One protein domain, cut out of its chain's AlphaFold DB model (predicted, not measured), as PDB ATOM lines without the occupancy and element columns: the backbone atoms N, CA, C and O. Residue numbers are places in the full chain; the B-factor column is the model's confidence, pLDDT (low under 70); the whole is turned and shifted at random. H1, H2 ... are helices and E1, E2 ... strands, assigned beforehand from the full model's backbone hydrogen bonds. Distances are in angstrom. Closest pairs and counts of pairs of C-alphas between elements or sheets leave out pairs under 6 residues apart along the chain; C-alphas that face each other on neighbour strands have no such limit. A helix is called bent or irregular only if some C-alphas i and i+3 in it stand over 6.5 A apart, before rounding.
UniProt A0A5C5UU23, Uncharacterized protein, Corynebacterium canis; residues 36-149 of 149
ATOM      1  N   THR A  36      59.284  43.624 -49.136       97.50
ATOM      2  CA  THR A  36      58.041  44.077 -48.511       97.50
ATOM      3  C   THR A  36      57.613  45.429 -49.048       97.50
ATOM      4  O   THR A  36      58.440  46.317 -49.256       97.50
ATOM      5  N   GLY A  37      56.320  45.597 -49.291       97.19
ATOM      6  CA  GLY A  37      55.780  46.822 -49.870       97.19
ATOM      7  C   GLY A  37      54.270  46.909 -49.723       97.19
ATOM      8  O   GLY A  37      53.619  45.982 -49.249       97.19
ATOM      9  N   GLU A  38      53.711  48.039 -50.139       96.88
ATOM     10  CA  GLU A  38      52.265  48.233 -50.224       96.88
ATOM     11  C   GLU A  38      51.874  48.434 -51.682       96.88
ATOM     12  O   GLU A  38      52.431  49.293 -52.365       96.88
ATOM     13  N   VAL A  39      50.870  47.693 -52.141       95.50
ATOM     14  CA  VAL A  39      50.336  47.832 -53.499       95.50
ATOM     15  C   VAL A  39      48.884  48.280 -53.430       95.50
ATOM     16  O   VAL A  39      48.108  47.836 -52.583       95.50
ATOM     17  N   ALA A  40      48.511  49.199 -54.318       92.00
ATOM     18  CA  ALA A  40      47.132  49.644 -54.445       92.00
ATOM     19  C   ALA A  40      46.265  48.555 -55.098       92.00
ATOM     20  O   ALA A  40      46.617  47.989 -56.133       92.00
ATOM     21  N   THR A  41      45.101  48.309 -54.512       92.88
ATOM     22  CA  THR A  41      44.096  47.335 -54.947       92.88
ATOM     23  C   THR A  41      42.715  47.996 -54.969       92.88
ATOM     24  O   THR A  41      42.547  49.127 -54.505       92.88
ATOM     25  N   ALA A  42      41.701  47.289 -55.474       88.81
ATOM     26  CA  ALA A  42      40.313  47.758 -55.401       88.81
ATOM     27  C   ALA A  42      39.816  47.928 -53.950       88.81
ATOM     28  O   ALA A  42      38.950  48.762 -53.697       88.81
ATOM     29  N   LEU A  43      40.408  47.195 -53.000       89.06
ATOM     30  CA  LEU A  43      40.085  47.246 -51.572       89.06
ATOM     31  C   LEU A  43      40.916  48.286 -50.796       89.06
ATOM     32  O   LEU A  43      40.854  48.341 -49.571       89.06
ATOM     33  N   GLY A  44      41.703  49.114 -51.486       91.75
ATOM     34  CA  GLY A  44      42.664  50.029 -50.871       91.75
ATOM     35  C   GLY A  44      44.088  49.489 -50.949       91.75
ATOM     36  O   GLY A  44      44.438  48.776 -51.888       91.75
ATOM     37  N   LYS A  45      44.951  49.859 -50.003       93.56
ATOM     38  CA  LYS A  45      46.330  49.361 -49.988       93.56
ATOM     39  C   LYS A  45      46.392  47.977 -49.351       93.56
ATOM     40  O   LYS A  45      45.818  47.780 -48.290       93.56
ATOM     41  N   CYS A  46      47.125  47.062 -49.975       95.25
ATOM     42  CA  CYS A  46      47.421  45.747 -49.420       95.25
ATOM     43  C   CYS A  46      48.922  45.639 -49.150       95.25
ATOM     44  O   CYS A  46      49.737  45.998 -50.008       95.25
ATOM     45  N   TYR A  47      49.277  45.161 -47.959       97.06
ATOM     46  CA  TYR A  47      50.656  44.831 -47.620       97.06
ATOM     47  C   TYR A  47      51.056  43.528 -48.316       97.06
ATOM     48  O   TYR A  47      50.328  42.535 -48.254       97.06
ATOM     49  N   ILE A  48      52.205  43.549 -48.987       97.50
ATOM     50  CA  ILE A  48      52.726  42.434 -49.773       97.50
ATOM     51  C   ILE A  48      54.117  42.061 -49.285       97.50
ATOM     52  O   ILE A  48      54.992  42.917 -49.138       97.50
ATOM     53  N   VAL A  49      54.325  40.760 -49.123       97.00
ATOM     54  CA  VAL A  49      55.619  40.122 -48.911       97.00
ATOM     55  C   VAL A  49      55.928  39.239 -50.118       97.00
ATOM     56  O   VAL A  49      55.095  38.452 -50.553       97.00
ATOM     57  N   ILE A  50      57.130  39.350 -50.674       96.94
ATOM     58  CA  ILE A  50      57.648  38.419 -51.679       96.94
ATOM     59  C   ILE A  50      58.898  37.777 -51.091       96.94
ATOM     60  O   ILE A  50      59.909  38.452 -50.862       96.94
ATOM     61  N   ARG A  51      58.826  36.475 -50.827       94.56
ATOM     62  CA  ARG A  51      59.926  35.675 -50.284       94.56
ATOM     63  C   ARG A  51      59.749  34.226 -50.696       94.56
ATOM     64  O   ARG A  51      58.642  33.770 -50.923       94.56
ATOM     65  N   ASP A  52      60.847  33.494 -50.756       91.81
ATOM     66  CA  ASP A  52      60.809  32.061 -51.021       91.81
ATOM     67  C   ASP A  52      61.727  31.376 -50.012       91.81
ATOM     68  O   ASP A  52      62.889  31.756 -49.838       91.81
ATOM     69  N   TRP A  53      61.182  30.410 -49.277       85.44
ATOM     70  CA  TRP A  53      61.911  29.697 -48.229       85.44
ATOM     71  C   TRP A  53      62.867  28.648 -48.790       85.44
ATOM     72  O   TRP A  53      63.819  28.257 -48.110       85.44
ATOM     73  N   GLU A  54      62.668  28.223 -50.035       86.88
ATOM     74  CA  GLU A  54      63.471  27.207 -50.699       86.88
ATOM     75  C   GLU A  54      64.500  27.845 -51.636       86.88
ATOM     76  O   GLU A  54      65.679  27.463 -51.627       86.88
ATOM     77  N   ARG A  55      64.108  28.890 -52.370       87.19
ATOM     78  CA  ARG A  55      64.894  29.521 -53.441       87.19
ATOM     79  C   ARG A  55      65.358  30.921 -53.068       87.19
ATOM     80  O   ARG A  55      64.686  31.676 -52.384       87.19
ATOM     81  N   TYR A  56      66.547  31.290 -53.533       88.62
ATOM     82  CA  TYR A  56      67.011  32.667 -53.411       88.62
ATOM     83  C   TYR A  56      66.364  33.524 -54.506       88.62
ATOM     84  O   TYR A  56      66.578  33.249 -55.684       88.62
ATOM     85  N   LEU A  57      65.610  34.559 -54.120       90.75
ATOM     86  CA  LEU A  57      64.983  35.501 -55.050       90.75
ATOM     87  C   LEU A  57      65.792  36.803 -55.145       90.75
ATOM     88  O   LEU A  57      65.703  37.691 -54.293       90.75
ATOM     89  N   ASP A  58      66.594  36.942 -56.197       91.19
ATOM     90  CA  ASP A  58      67.140  38.250 -56.563       91.19
ATOM     91  C   ASP A  58      66.062  39.163 -57.170       91.19
ATOM     92  O   ASP A  58      64.913  38.775 -57.383       91.19
ATOM     93  N   THR A  59      66.427  40.420 -57.414       92.12
ATOM     94  CA  THR A  59      65.492  41.431 -57.915       92.12
ATOM     95  C   THR A  59      64.961  41.090 -59.306       92.12
ATOM     96  O   THR A  59      63.814  41.412 -59.612       92.12
ATOM     97  N   GLU A  60      65.747  40.410 -60.140       92.50
ATOM     98  CA  GLU A  60      65.304  39.950 -61.460       92.50
ATOM     99  C   GLU A  60      64.240  38.852 -61.328       92.50
ATOM    100  O   GLU A  60      63.178  38.935 -61.949       92.50
ATOM    101  N   SER A  61      64.469  37.883 -60.441       92.94
ATOM    102  CA  SER A  61      63.515  36.813 -60.135       92.94
ATOM    103  C   SER A  61      62.208  37.364 -59.565       92.94
ATOM    104  O   SER A  61      61.129  36.956 -59.987       92.94
ATOM    105  N   VAL A  62      62.282  38.346 -58.659       94.81
ATOM    106  CA  VAL A  62      61.091  39.051 -58.154       94.81
ATOM    107  C   VAL A  62      60.390  39.832 -59.261       94.81
ATOM    108  O   VAL A  62      59.163  39.819 -59.341       94.81
ATOM    109  N   SER A  63      61.147  40.458 -60.164       93.50
ATOM    110  CA  SER A  63      60.571  41.184 -61.299       93.50
ATOM    111  C   SER A  63      59.763  40.265 -62.218       93.50
ATOM    112  O   SER A  63      58.732  40.678 -62.748       93.50
ATOM    113  N   ALA A  64      60.161  38.998 -62.358       93.31
ATOM    114  CA  ALA A  64      59.398  38.004 -63.111       93.31
ATOM    115  C   ALA A  64      58.054  37.630 -62.450       93.31
ATOM    116  O   ALA A  64      57.137  37.192 -63.146       93.31
ATOM    117  N   LEU A  65      57.901  37.833 -61.135       93.75
ATOM    118  CA  LEU A  65      56.651  37.586 -60.402       93.75
ATOM    119  C   LEU A  65      55.657  38.754 -60.497       93.75
ATOM    120  O   LEU A  65      54.472  38.558 -60.222       93.75
ATOM    121  N   ILE A  66      56.090  39.944 -60.926       95.25
ATOM    122  CA  ILE A  66      55.257  41.157 -60.985       95.25
ATOM    123  C   ILE A  66      53.905  40.931 -61.684       95.25
ATOM    124  O   ILE A  66      52.886  41.297 -61.092       95.25
ATOM    125  N   PRO A  67      53.823  40.303 -62.879       95.31
ATOM    126  CA  PRO A  67      52.532  40.089 -63.536       95.31
ATOM    127  C   PRO A  67      51.564  39.247 -62.694       95.31
ATOM    128  O   PRO A  67      50.364  39.515 -62.674       95.31
ATOM    129  N   ARG A  68      52.085  38.254 -61.957       95.06
ATOM    130  CA  ARG A  68      51.295  37.423 -61.039       95.06
ATOM    131  C   ARG A  68      50.808  38.242 -59.847       95.06
ATOM    132  O   ARG A  68      49.634  38.145 -59.504       95.06
ATOM    133  N   VAL A  69      51.671  39.069 -59.256       95.69
ATOM    134  CA  VAL A  69      51.301  39.955 -58.137       95.69
ATOM    135  C   VAL A  69      50.193  40.920 -58.557       95.69
ATOM    136  O   VAL A  69      49.186  41.038 -57.863       95.69
ATOM    137  N   GLN A  70      50.326  41.556 -59.725       95.56
ATOM    138  CA  GLN A  70      49.309  42.464 -60.262       95.56
ATOM    139  C   GLN A  70      47.974  41.755 -60.497       95.56
ATOM    140  O   GLN A  70      46.926  42.286 -60.127       95.56
ATOM    141  N   LEU A  71      48.004  40.551 -61.077       95.56
ATOM    142  CA  LEU A  71      46.800  39.757 -61.299       95.56
ATOM    143  C   LEU A  71      46.112  39.397 -59.975       95.56
ATOM    144  O   LEU A  71      44.902  39.563 -59.856       95.56
ATOM    145  N   VAL A  72      46.868  38.962 -58.965       96.69
ATOM    146  CA  VAL A  72      46.322  38.656 -57.633       96.69
ATOM    147  C   VAL A  72      45.717  39.895 -56.983       96.69
ATOM    148  O   VAL A  72      44.604  39.822 -56.474       96.69
ATOM    149  N   CYS A  73      46.379  41.050 -57.071       95.06
ATOM    150  CA  CYS A  73      45.843  42.310 -56.552       95.06
ATOM    151  C   CYS A  73      44.510  42.699 -57.212       95.06
ATOM    152  O   CYS A  73      43.630  43.247 -56.549       95.06
ATOM    153  N   GLN A  74      44.333  42.400 -58.504       94.94
ATOM    154  CA  GLN A  74      43.065  42.614 -59.215       94.94
ATOM    155  C   GLN A  74      41.966  41.633 -58.786       94.94
ATOM    156  O   GLN A  74      40.790  41.966 -58.882       94.94
ATOM    157  N   GLN A  75      42.336  40.435 -58.328       95.50
ATOM    158  CA  GLN A  75      41.412  39.386 -57.881       95.50
ATOM    159  C   GLN A  75      41.227  39.354 -56.356       95.50
ATOM    160  O   GLN A  75      40.531  38.474 -55.849       95.50
ATOM    161  N   LEU A  76      41.835  40.290 -55.618       95.56
ATOM    162  CA  LEU A  76      41.952  40.215 -54.161       95.56
ATOM    163  C   LEU A  76      40.595  40.110 -53.459       95.56
ATOM    164  O   LEU A  76      40.468  39.338 -52.520       95.56
ATOM    165  N   GLU A  77      39.573  40.821 -53.932       95.25
ATOM    166  CA  GLU A  77      38.215  40.740 -53.376       95.25
ATOM    167  C   GLU A  77      37.637  39.320 -53.462       95.25
ATOM    168  O   GLU A  77      37.194  38.763 -52.458       95.25
ATOM    169  N   ALA A  78      37.727  38.688 -54.633       95.44
ATOM    170  CA  ALA A  78      37.251  37.323 -54.832       95.44
ATOM    171  C   ALA A  78      38.076  36.296 -54.035       95.44
ATOM    172  O   ALA A  78      37.520  35.341 -53.491       95.44
ATOM    173  N   LEU A  79      39.395  36.493 -53.946       96.75
ATOM    174  CA  LEU A  79      40.281  35.633 -53.155       96.75
ATOM    175  C   LEU A  79      40.003  35.758 -51.657       96.75
ATOM    176  O   LEU A  79      39.976  34.745 -50.965       96.75
ATOM    177  N   LYS A  80      39.751  36.976 -51.168       96.12
ATOM    178  CA  LYS A  80      39.428  37.250 -49.767       96.12
ATOM    179  C   LYS A  80      38.106  36.610 -49.362       96.12
ATOM    180  O   LYS A  80      38.051  35.977 -48.311       96.12
ATOM    181  N   LEU A  81      37.077  36.706 -50.210       95.69
ATOM    182  CA  LEU A  81      35.811  36.004 -49.990       95.69
ATOM    183  C   LEU A  81      36.030  34.491 -49.907       95.69
ATOM    184  O   LEU A  81      35.676  33.882 -48.904       95.69
ATOM    185  N   ARG A  82      36.702  33.903 -50.903       96.50
ATOM    186  CA  ARG A  82      36.983  32.460 -50.924       96.50
ATOM    187  C   ARG A  82      37.792  32.004 -49.711       96.50
ATOM    188  O   ARG A  82      37.537  30.932 -49.168       96.50
ATOM    189  N   ALA A  83      38.772  32.798 -49.289       96.56
ATOM    190  CA  ALA A  83      39.560  32.508 -48.102       96.56
ATOM    191  C   ALA A  83      38.703  32.548 -46.833       96.56
ATOM    192  O   ALA A  83      38.788  31.626 -46.030       96.56
ATOM    193  N   ALA A  84      37.847  33.561 -46.674       94.75
ATOM    194  CA  ALA A  84      36.936  33.659 -45.537       94.75
ATOM    195  C   ALA A  84      35.952  32.477 -45.493       94.75
ATOM    196  O   ALA A  84      35.799  31.863 -44.440       94.75
ATOM    197  N   GLU A  85      35.364  32.098 -46.634       93.81
ATOM    198  CA  GLU A  85      34.495  30.914 -46.753       93.81
ATOM    199  C   GLU A  85      35.229  29.646 -46.308       93.81
ATOM    200  O   GLU A  85      34.736  28.894 -45.472       93.81
ATOM    201  N   THR A  86      36.449  29.462 -46.810       94.25
ATOM    202  CA  THR A  86      37.291  28.302 -46.501       94.25
ATOM    203  C   THR A  86      37.665  28.248 -45.011       94.25
ATOM    204  O   THR A  86      37.643  27.185 -44.393       94.25
ATOM    205  N   ILE A  87      38.012  29.389 -44.411       93.00
ATOM    206  CA  ILE A  87      38.348  29.492 -42.983       93.00
ATOM    207  C   ILE A  87      37.132  29.135 -42.130       93.00
ATOM    208  O   ILE A  87      37.252  28.354 -41.188       93.00
ATOM    209  N   VAL A  88      35.964  29.682 -42.459       89.81
ATOM    210  CA  VAL A  88      34.718  29.395 -41.743       89.81
ATOM    211  C   VAL A  88      34.354  27.914 -41.869       89.81
ATOM    212  O   VAL A  88      34.063  27.283 -40.856       89.81
ATOM    213  N   GLU A  89      34.458  27.327 -43.064       90.12
ATOM    214  CA  GLU A  89      34.208  25.896 -43.289       90.12
ATOM    215  C   GLU A  89      35.094  25.005 -42.402       90.12
ATOM    216  O   GLU A  89      34.613  24.037 -41.810       90.12
ATOM    217  N   ILE A  90      36.380  25.343 -42.270       90.31
ATOM    218  CA  ILE A  90      37.348  24.528 -41.523       90.31
ATOM    219  C   ILE A  90      37.256  24.751 -40.011       90.31
ATOM    220  O   ILE A  90      37.381  23.792 -39.246       90.31
ATOM    221  N   PHE A  91      37.068  25.997 -39.565       87.12
ATOM    222  CA  PHE A  91      37.243  26.369 -38.157       87.12
ATOM    223  C   PHE A  91      35.944  26.696 -37.411       87.12
ATOM    224  O   PHE A  91      35.927  26.565 -36.189       87.12
ATOM    225  N   ALA A  92      34.859  27.098 -38.086       80.56
ATOM    226  CA  ALA A  92      33.624  27.485 -37.394       80.56
ATOM    227  C   ALA A  92      32.783  26.277 -36.950       80.56
ATOM    228  O   ALA A  92      32.024  26.384 -35.992       80.56
ATOM    229  N   GLY A  93      32.901  25.126 -37.624       69.38
ATOM    230  CA  GLY A  93      32.182  23.893 -37.273       69.38
ATOM    231  C   GLY A  93      30.651  23.959 -37.412       69.38
ATOM    232  O   GLY A  93      29.974  22.969 -37.138       69.38
ATOM    233  N   GLU A  94      30.106  25.099 -37.840       70.75
ATOM    234  CA  GLU A  94      28.683  25.329 -38.061       70.75
ATOM    235  C   GLU A  94      28.361  25.261 -39.553       70.75
ATOM    236  O   GLU A  94      28.835  26.058 -40.366       70.75
ATOM    237  N   GLU A  95      27.509  24.305 -39.917       59.47
ATOM    238  CA  GLU A  95      26.955  24.215 -41.261       59.47
ATOM    239  C   GLU A  95      26.079  25.464 -41.494       59.47
ATOM    240  O   GLU A  95      25.071  25.649 -40.808       59.47
ATOM    241  N   ASN A  96      26.449  26.310 -42.466       64.31
ATOM    242  CA  ASN A  96      25.811  27.595 -42.824       64.31
ATOM    243  C   ASN A  96      26.188  28.834 -41.985       64.31
ATOM    244  O   ASN A  96      25.407  29.789 -41.953       64.31
ATOM    245  N   ALA A  97      27.357  28.866 -41.340       77.31
ATOM    246  CA  ALA A  97      27.866  30.123 -40.790       77.31
ATOM    247  C   ALA A  97      27.953  31.208 -41.886       77.31
ATOM    248  O   ALA A  97      28.444  30.962 -42.990       77.31
ATOM    249  N   GLU A  98      27.429  32.400 -41.591       82.31
ATOM    250  CA  GLU A  98      27.488  33.543 -42.502       82.31
ATOM    251  C   GLU A  98      28.944  33.984 -42.683       82.31
ATOM    252  O   GLU A  98      29.688  34.126 -41.712       82.31
ATOM    253  N   VAL A  99      29.350  34.198 -43.935       84.88
ATOM    254  CA  VAL A  99      30.708  34.626 -44.270       84.88
ATOM    255  C   VAL A  99      30.696  36.117 -44.555       84.88
ATOM    256  O   VAL A  99      30.080  36.563 -45.523       84.88
ATOM    257  N   VAL A 100      31.416  36.877 -43.734       89.44
ATOM    258  CA  VAL A 100      31.590  38.324 -43.898       89.44
ATOM    259  C   VAL A 100      33.086  38.608 -44.089       89.44
ATOM    260  O   VAL A 100      33.830  38.691 -43.111       89.44
ATOM    261  N   PRO A 101      33.584  38.728 -45.334       87.62
ATOM    262  CA  PRO A 101      35.014  38.913 -45.606       87.62
ATOM    263  C   PRO A 101      35.615  40.164 -44.955       87.62
ATOM    264  O   PRO A 101      36.820  40.225 -44.720       87.62
ATOM    265  N   GLU A 102      34.803  41.179 -44.672       91.56
ATOM    266  CA  GLU A 102      35.195  42.417 -43.994       91.56
ATOM    267  C   GLU A 102      35.583  42.207 -42.526       91.56
ATOM    268  O   GLU A 102      36.254  43.062 -41.954       91.56
ATOM    269  N   GLU A 103      35.215  41.076 -41.925       91.50
ATOM    270  CA  GLU A 103      35.648  40.697 -40.575       91.50
ATOM    271  C   GLU A 103      37.114  40.265 -40.519       91.50
ATOM    272  O   GLU A 103      37.660  40.098 -39.431       91.50
ATOM    273  N   PHE A 104      37.762  40.113 -41.674       92.19
ATOM    274  CA  PHE A 104      39.186  39.842 -41.773       92.19
ATOM    275  C   PHE A 104      39.909  41.028 -42.410       92.19
ATOM    276  O   PHE A 104      39.459  41.568 -43.423       92.19
ATOM    277  N   ASP A 105      41.065  41.406 -41.876       92.31
ATOM    278  CA  ASP A 105      42.061  42.154 -42.645       92.31
ATOM    279  C   ASP A 105      42.951  41.173 -43.423       92.31
ATOM    280  O   ASP A 105      43.090  40.013 -43.033       92.31
ATOM    281  N   ALA A 106      43.510  41.605 -44.554       94.62
ATOM    282  CA  ALA A 106      44.222  40.713 -45.463       94.62
ATOM    283  C   ALA A 106      45.568  41.278 -45.926       94.62
ATOM    284  O   ALA A 106      45.660  42.389 -46.455       94.62
ATOM    285  N   SER A 107      46.605  40.450 -45.821       96.44
ATOM    286  CA  SER A 107      47.916  40.701 -46.428       96.44
ATOM    287  C   SER A 107      48.336  39.542 -47.319       96.44
ATOM    288  O   SER A 107      47.961  38.392 -47.072       96.44
ATOM    289  N   LEU A 108      49.136  39.843 -48.339       97.31
ATOM    290  CA  LEU A 108      49.591  38.864 -49.316       97.31
ATOM    291  C   LEU A 108      51.047  38.466 -49.085       97.31
ATOM    292  O   LEU A 108      51.913  39.316 -48.885       97.31
ATOM    293  N   GLU A 109      51.325  37.179 -49.227       96.88
ATOM    294  CA  GLU A 109      52.666  36.632 -49.392       96.88
ATOM    295  C   GLU A 109      52.764  35.919 -50.747       96.88
ATOM    296  O   GLU A 109      51.821  35.276 -51.207       96.88
ATOM    297  N   PHE A 110      53.901  36.045 -51.419       96.31
ATOM    298  CA  PHE A 110      54.184  35.352 -52.668       96.31
ATOM    299  C   PHE A 110      55.517  34.634 -52.558       96.31
ATOM    300  O   PHE A 110      56.539  35.276 -52.302       96.31
ATOM    301  N   ASP A 111      55.505  33.345 -52.875       91.06
ATOM    302  CA  ASP A 111      56.707  32.619 -53.268       91.06
ATOM    303  C   ASP A 111      56.660  32.290 -54.776       91.06
ATOM    304  O   ASP A 111      55.812  32.794 -55.531       91.06
ATOM    305  N   SER A 112      57.610  31.487 -55.260       85.81
ATOM    306  CA  SER A 112      57.678  31.144 -56.682       85.81
ATOM    307  C   SER A 112      56.482  30.325 -57.198       85.81
ATOM    308  O   SER A 112      56.194  30.363 -58.396       85.81
ATOM    309  N   GLU A 113      55.726  29.653 -56.329       90.50
ATOM    310  CA  GLU A 113      54.705  28.656 -56.671       90.50
ATOM    311  C   GLU A 113      53.354  28.910 -55.978       90.50
ATOM    312  O   GLU A 113      52.301  28.646 -56.559       90.50
ATOM    313  N   THR A 114      53.323  29.572 -54.831       95.44
ATOM    314  CA  THR A 114      52.149  29.726 -53.967       95.44
ATOM    315  C   THR A 114      51.826  31.197 -53.698       95.44
ATOM    316  O   THR A 114      52.688  32.078 -53.714       95.44
ATOM    317  N   ILE A 115      50.531  31.468 -53.528       97.25
ATOM    318  CA  ILE A 115      50.006  32.738 -53.025       97.25
ATOM    319  C   ILE A 115      49.481  32.504 -51.609       97.25
ATOM    320  O   ILE A 115      48.524  31.764 -51.392       97.25
ATOM    321  N   VAL A 116      50.154  33.172 -50.690       97.56
ATOM    322  CA  VAL A 116      49.866  33.475 -49.293       97.56
ATOM    323  C   VAL A 116      48.712  34.449 -49.054       97.56
ATOM    324  O   VAL A 116      48.965  35.629 -49.265       97.56
ATOM    325  N   LEU A 117      47.491  34.085 -48.644       97.56
ATOM    326  CA  LEU A 117      46.560  35.089 -48.097       97.56
ATOM    327  C   LEU A 117      46.449  34.936 -46.581       97.56
ATOM    328  O   LEU A 117      45.763  34.039 -46.091       97.56
ATOM    329  N   HIS A 118      47.130  35.814 -45.849       96.75
ATOM    330  CA  HIS A 118      47.023  35.889 -44.394       96.75
ATOM    331  C   HIS A 118      45.786  36.698 -44.026       96.75
ATOM    332  O   HIS A 118      45.618  37.818 -44.510       96.75
ATOM    333  N   MET A 119      44.941  36.122 -43.178       95.19
ATOM    334  CA  MET A 119      43.625  36.642 -42.833       95.19
ATOM    335  C   MET A 119      43.604  36.955 -41.338       95.19
ATOM    336  O   MET A 119      43.417  36.068 -40.510       95.19
ATOM    337  N   VAL A 120      43.828  38.217 -40.981       92.31
ATOM    338  CA  VAL A 120      43.805  38.663 -39.584       92.31
ATOM    339  C   VAL A 120      42.359  38.844 -39.162       92.31
ATOM    340  O   VAL A 120      41.661  39.707 -39.687       92.31
ATOM    341  N   ASP A 121      41.908  38.035 -38.214       90.56
ATOM    342  CA  ASP A 121      40.546  38.110 -37.705       90.56
ATOM    343  C   ASP A 121      40.349  39.328 -36.797       90.56
ATOM    344  O   ASP A 121      40.995  39.474 -35.759       90.56
ATOM    345  N   LEU A 122      39.419  40.197 -37.181       90.44
ATOM    346  CA  LEU A 122      39.081  41.410 -36.441       90.44
ATOM    347  C   LEU A 122      38.046  41.149 -35.339       90.44
ATOM    348  O   LEU A 122      37.800  42.032 -34.515       90.44
ATOM    349  N   MET A 123      37.425  39.966 -35.323       89.00
ATOM    350  CA  MET A 123      36.374  39.595 -34.371       89.00
ATOM    351  C   MET A 123      36.903  38.835 -33.146       89.00
ATOM    352  O   MET A 123      36.152  38.651 -32.186       89.00
ATOM    353  N   GLY A 124      38.174  38.417 -33.141       86.38
ATOM    354  CA  GLY A 124      38.812  37.755 -31.994       86.38
ATOM    355  C   GLY A 124      38.372  36.302 -31.769       86.38
ATOM    356  O   GLY A 124      38.268  35.850 -30.629       86.38
ATOM    357  N   ARG A 125      38.069  35.576 -32.846       85.81
ATOM    358  CA  ARG A 125      37.759  34.134 -32.878       85.81
ATOM    359  C   ARG A 125      39.021  33.285 -32.749       85.81
ATOM    360  O   ARG A 125      38.947  32.173 -32.231       85.81
ATOM    361  N   PHE A 126      40.156  33.798 -33.220       87.56
ATOM    362  CA  PHE A 126      41.468  33.169 -33.065       87.56
ATOM    363  C   PHE A 126      42.205  33.735 -31.848       87.56
ATOM    364  O   PHE A 126      41.991  34.882 -31.460       87.56
ATOM    365  N   GLU A 127      43.050  32.906 -31.227       86.81
ATOM    366  CA  GLU A 127      43.891  33.331 -30.105       86.81
ATOM    367  C   GLU A 127      44.843  34.455 -30.537       86.81
ATOM    368  O   GLU A 127      45.345  34.457 -31.661       86.81
ATOM    369  N   ASP A 128      45.109  35.403 -29.635       81.94
ATOM    370  CA  ASP A 128      46.022  36.512 -29.898       81.94
ATOM    371  C   ASP A 128      47.381  36.010 -30.409       81.94
ATOM    372  O   ASP A 128      48.032  35.160 -29.798       81.94
ATOM    373  N   GLY A 129      47.830  36.584 -31.527       82.81
ATOM    374  CA  GLY A 129      49.076  36.190 -32.183       82.81
ATOM    375  C   GLY A 129      48.943  34.994 -33.123       82.81
ATOM    376  O   GLY A 129      49.935  34.639 -33.744       82.81
ATOM    377  N   TYR A 130      47.750  34.418 -33.273       87.88
ATOM    378  CA  TYR A 130      47.457  33.429 -34.301       87.88
ATOM    379  C   TYR A 130      46.539  34.012 -35.370       87.88
ATOM    380  O   TYR A 130      45.546  34.674 -35.065       87.88
ATOM    381  N   TRP A 131      46.836  33.736 -36.638       92.56
ATOM    382  CA  TRP A 131      45.964  34.115 -37.749       92.56
ATOM    383  C   TRP A 131      45.879  33.000 -38.790       92.56
ATOM    384  O   TRP A 131      46.884  32.355 -39.103       92.56
ATOM    385  N   PRO A 132      44.686  32.738 -39.345       95.50
ATOM    386  CA  PRO A 132      44.557  31.794 -40.439       95.50
ATOM    387  C   PRO A 132      45.248  32.315 -41.706       95.50
ATOM    388  O   PRO A 132      45.264  33.515 -41.999       95.50
ATOM    389  N   ALA A 133      45.790  31.393 -42.493       96.75
ATOM    390  CA  ALA A 133      46.357  31.677 -43.799       96.75
ATOM    391  C   ALA A 133      45.847  30.666 -44.828       96.75
ATOM    392  O   ALA A 133      45.838  29.457 -44.591       96.75
ATOM    393  N   VAL A 134      45.413  31.165 -45.984       97.81
ATOM    394  CA  VAL A 134      44.909  30.340 -47.085       97.81
ATOM    395  C   VAL A 134      45.914  30.366 -48.221       97.81
ATOM    396  O   VAL A 134      46.292  31.427 -48.716       97.81
ATOM    397  N   HIS A 135      46.346  29.177 -48.628       97.81
ATOM    398  CA  HIS A 135      47.365  28.980 -49.645       97.81
ATOM    399  C   HIS A 135      46.682  28.660 -50.965       97.81
ATOM    400  O   HIS A 135      45.918  27.695 -51.064       97.81
ATOM    401  N   PHE A 136      46.998  29.443 -51.990       98.12
ATOM    402  CA  PHE A 136      46.500  29.239 -53.342       98.12
ATOM    403  C   PHE A 136      47.622  28.823 -54.289       98.12
ATOM    404  O   PHE A 136      48.736  29.354 -54.243       98.12
ATOM    405  N   ASN A 137      47.315  27.919 -55.216       95.81
ATOM    406  CA  ASN A 137      48.197  27.653 -56.351       95.81
ATOM    407  C   ASN A 137      48.136  28.803 -57.390       95.81
ATOM    408  O   ASN A 137      47.325  29.728 -57.258       95.81
ATOM    409  N   PRO A 138      48.953  28.779 -58.463       92.00
ATOM    410  CA  PRO A 138      48.933  29.821 -59.495       92.00
ATOM    411  C   PRO A 138      47.608  29.949 -60.269       92.00
ATOM    412  O   PRO A 138      47.425  30.933 -60.980       92.00
ATOM    413  N   HIS A 139      46.695  28.982 -60.136       94.31
ATOM    414  CA  HIS A 139      45.361  28.982 -60.744       94.31
ATOM    415  C   HIS A 139      44.257  29.441 -59.771       94.31
ATOM    416  O   HIS A 139      43.078  29.337 -60.100       94.31
ATOM    417  N   PHE A 140      44.625  29.964 -58.593       95.81
ATOM    418  CA  PHE A 140      43.705  30.434 -57.546       95.81
ATOM    419  C   PHE A 140      42.836  29.340 -56.912       95.81
ATOM    420  O   PHE A 140      41.770  29.620 -56.351       95.81
ATOM    421  N   GLU A 141      43.293  28.093 -56.970       96.81
ATOM    422  CA  GLU A 141      42.687  26.986 -56.235       96.81
ATOM    423  C   GLU A 141      43.300  26.915 -54.837       96.81
ATOM    424  O   GLU A 141      44.521  27.031 -54.690       96.81
ATOM    425  N   VAL A 142      42.457  26.722 -53.820       97.62
ATOM    426  CA  VAL A 142      42.910  26.493 -52.445       97.62
ATOM    427  C   VAL A 142      43.625  25.148 -52.395       97.62
ATOM    428  O   VAL A 142      43.048  24.124 -52.759       97.62
ATOM    429  N   ILE A 143      44.875  25.150 -51.941       97.50
ATOM    430  CA  ILE A 143      45.687  23.934 -51.800       97.50
ATOM    431  C   ILE A 143      45.986  23.586 -50.348       97.50
ATOM    432  O   ILE A 143      46.264  22.426 -50.048       97.50
ATOM    433  N   ASN A 144      45.947  24.571 -49.451       96.62
ATOM    434  CA  ASN A 144      46.187  24.365 -48.032       96.62
ATOM    435  C   ASN A 144      45.593  25.512 -47.207       96.62
ATOM    436  O   ASN A 144      45.405  26.621 -47.711       96.62
ATOM    437  N   VAL A 145      45.338  25.241 -45.930       96.50
ATOM    438  CA  VAL A 145      44.904  26.229 -44.940       96.50
ATOM    439  C   VAL A 145      45.671  25.961 -43.658       96.50
ATOM    440  O   VAL A 145      45.690  24.835 -43.163       96.50
ATOM    441  N   THR A 146      46.324  26.989 -43.135       95.38
ATOM    442  CA  THR A 146      47.174  26.905 -41.946       95.38
ATOM    443  C   THR A 146      46.744  27.923 -40.900       95.38
ATOM    444  O   THR A 146      45.986  28.850 -41.184       95.38
ATOM    445  N   LEU A 147      47.212  27.722 -39.669       93.25
ATOM    446  CA  LEU A 147      47.145  28.706 -38.597       93.25
ATOM    447  C   LEU A 147      48.587  29.119 -38.284       93.25
ATOM    448  O   LEU A 147      49.380  28.275 -37.866       93.25
ATOM    449  N   GLU A 148      48.924  30.375 -38.556       88.44
ATOM    450  CA  GLU A 148      50.279  30.934 -38.447       88.44
ATOM    451  C   GLU A 148      50.452  31.717 -37.136       88.44
ATOM    452  O   GLU A 148      49.449  32.090 -36.520       88.44
ATOM    453  N   CYS A 149      51.705  31.961 -36.723       80.19
ATOM    454  CA  CYS A 149      52.072  32.786 -35.563       80.19
ATOM    455  C   CYS A 149      53.402  33.543 -35.726       80.19
ATOM    456  O   CYS A 149      54.220  33.156 -36.595       80.19
TER     457      CYS A 149
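What this domain is: This is residues 36 to 149 of the 149 residues of an uncharacterized protein of Corynebacterium canis (UniProt A0A5C5UU23). A strongly twisted sheet of six strands has one long helix, H1, packed over one face, making two layers. H1 is bent into an L: H1a covers the E1 to E3 part, and H1b the E3 to E6 part. The printed part has 114 residues with one named helix and six named strands, in the order E1 E2 H1 E3 E4 E5 E6. The sheet, in order E1 E2 E3 E4 E5 E6, is mixed, as is the class, helices and strands. The whole is compact, with a radius of gyration of the C-alphas of 14.2 A, and elongated, spanning 45 by 29 by 26 A.

How they stand to each other: E1, residues 36 to 41, and E2, residues 44 to 50, form an antiparallel hairpin; N 39 and O 46 are 3.0 A apart, within hydrogen-bond range. H1, residues 59 to 91, is one helix by its hydrogen bonds but bent, with C-alphas 74 and 77 7.8 A apart; its arms H1a, residues 59 to 74, and H1b, residues 77 to 91, are about perpendicular at 84 degrees. H1a is irregular, with C-alphas 64 and 67 7.2 A apart. E3, residues 104 to 110, is parallel to E2, with N 108 and O 47 at 2.9 A; E2, H1, E3 is a strand-helix-strand unit, two parallel neighbours with a helix between, its crossover left-handed. E3, E4, residues 115 to 121, E5, residues 131 to 136, and E6, residues 142 to 148, form a meander, each the antiparallel neighbour of the one before: N 107 and O 118 are 3.1 A apart, N 117 and O 134 2.9 A, N 133 and O 146 2.9 A. H1a is on the sheet over E2 and E3, at a height of 9.1 A; its closest C-alphas to E1 are those of Cys 73 and Thr 41, 5.6 A. H1b is on the sheet too; its closest C-alphas to E5 are those of Ala 83 and Val 134, 5.9 A. Every O i to N i+4 pair is within hydrogen-bond range in H1b, and 9 of 12 in H1a. The edge strands E1 and E6 are apart.

Where its parts are: E1 begins at C-alpha 36 (58.041, 44.077, -48.511). H1a is 22.5 A long and H1b 21.0 A, ending at C-alpha 91 (37.243, 26.369, -38.157). E3 is 19.1 A long and E2 19.0 A. E6 ends at C-alpha 148 (50.279, 30.934, -38.447).

The domain as a whole: The two C-alphas farthest apart, of Glu 60 and Glu 95, are 46.1 A apart. The printed part has no cut. The link from H1 to E3, residues 92 to 103, is long. Residues 93 and 95 to 96 are under 70 in pLDDT; the mean of the printed part is 91.8.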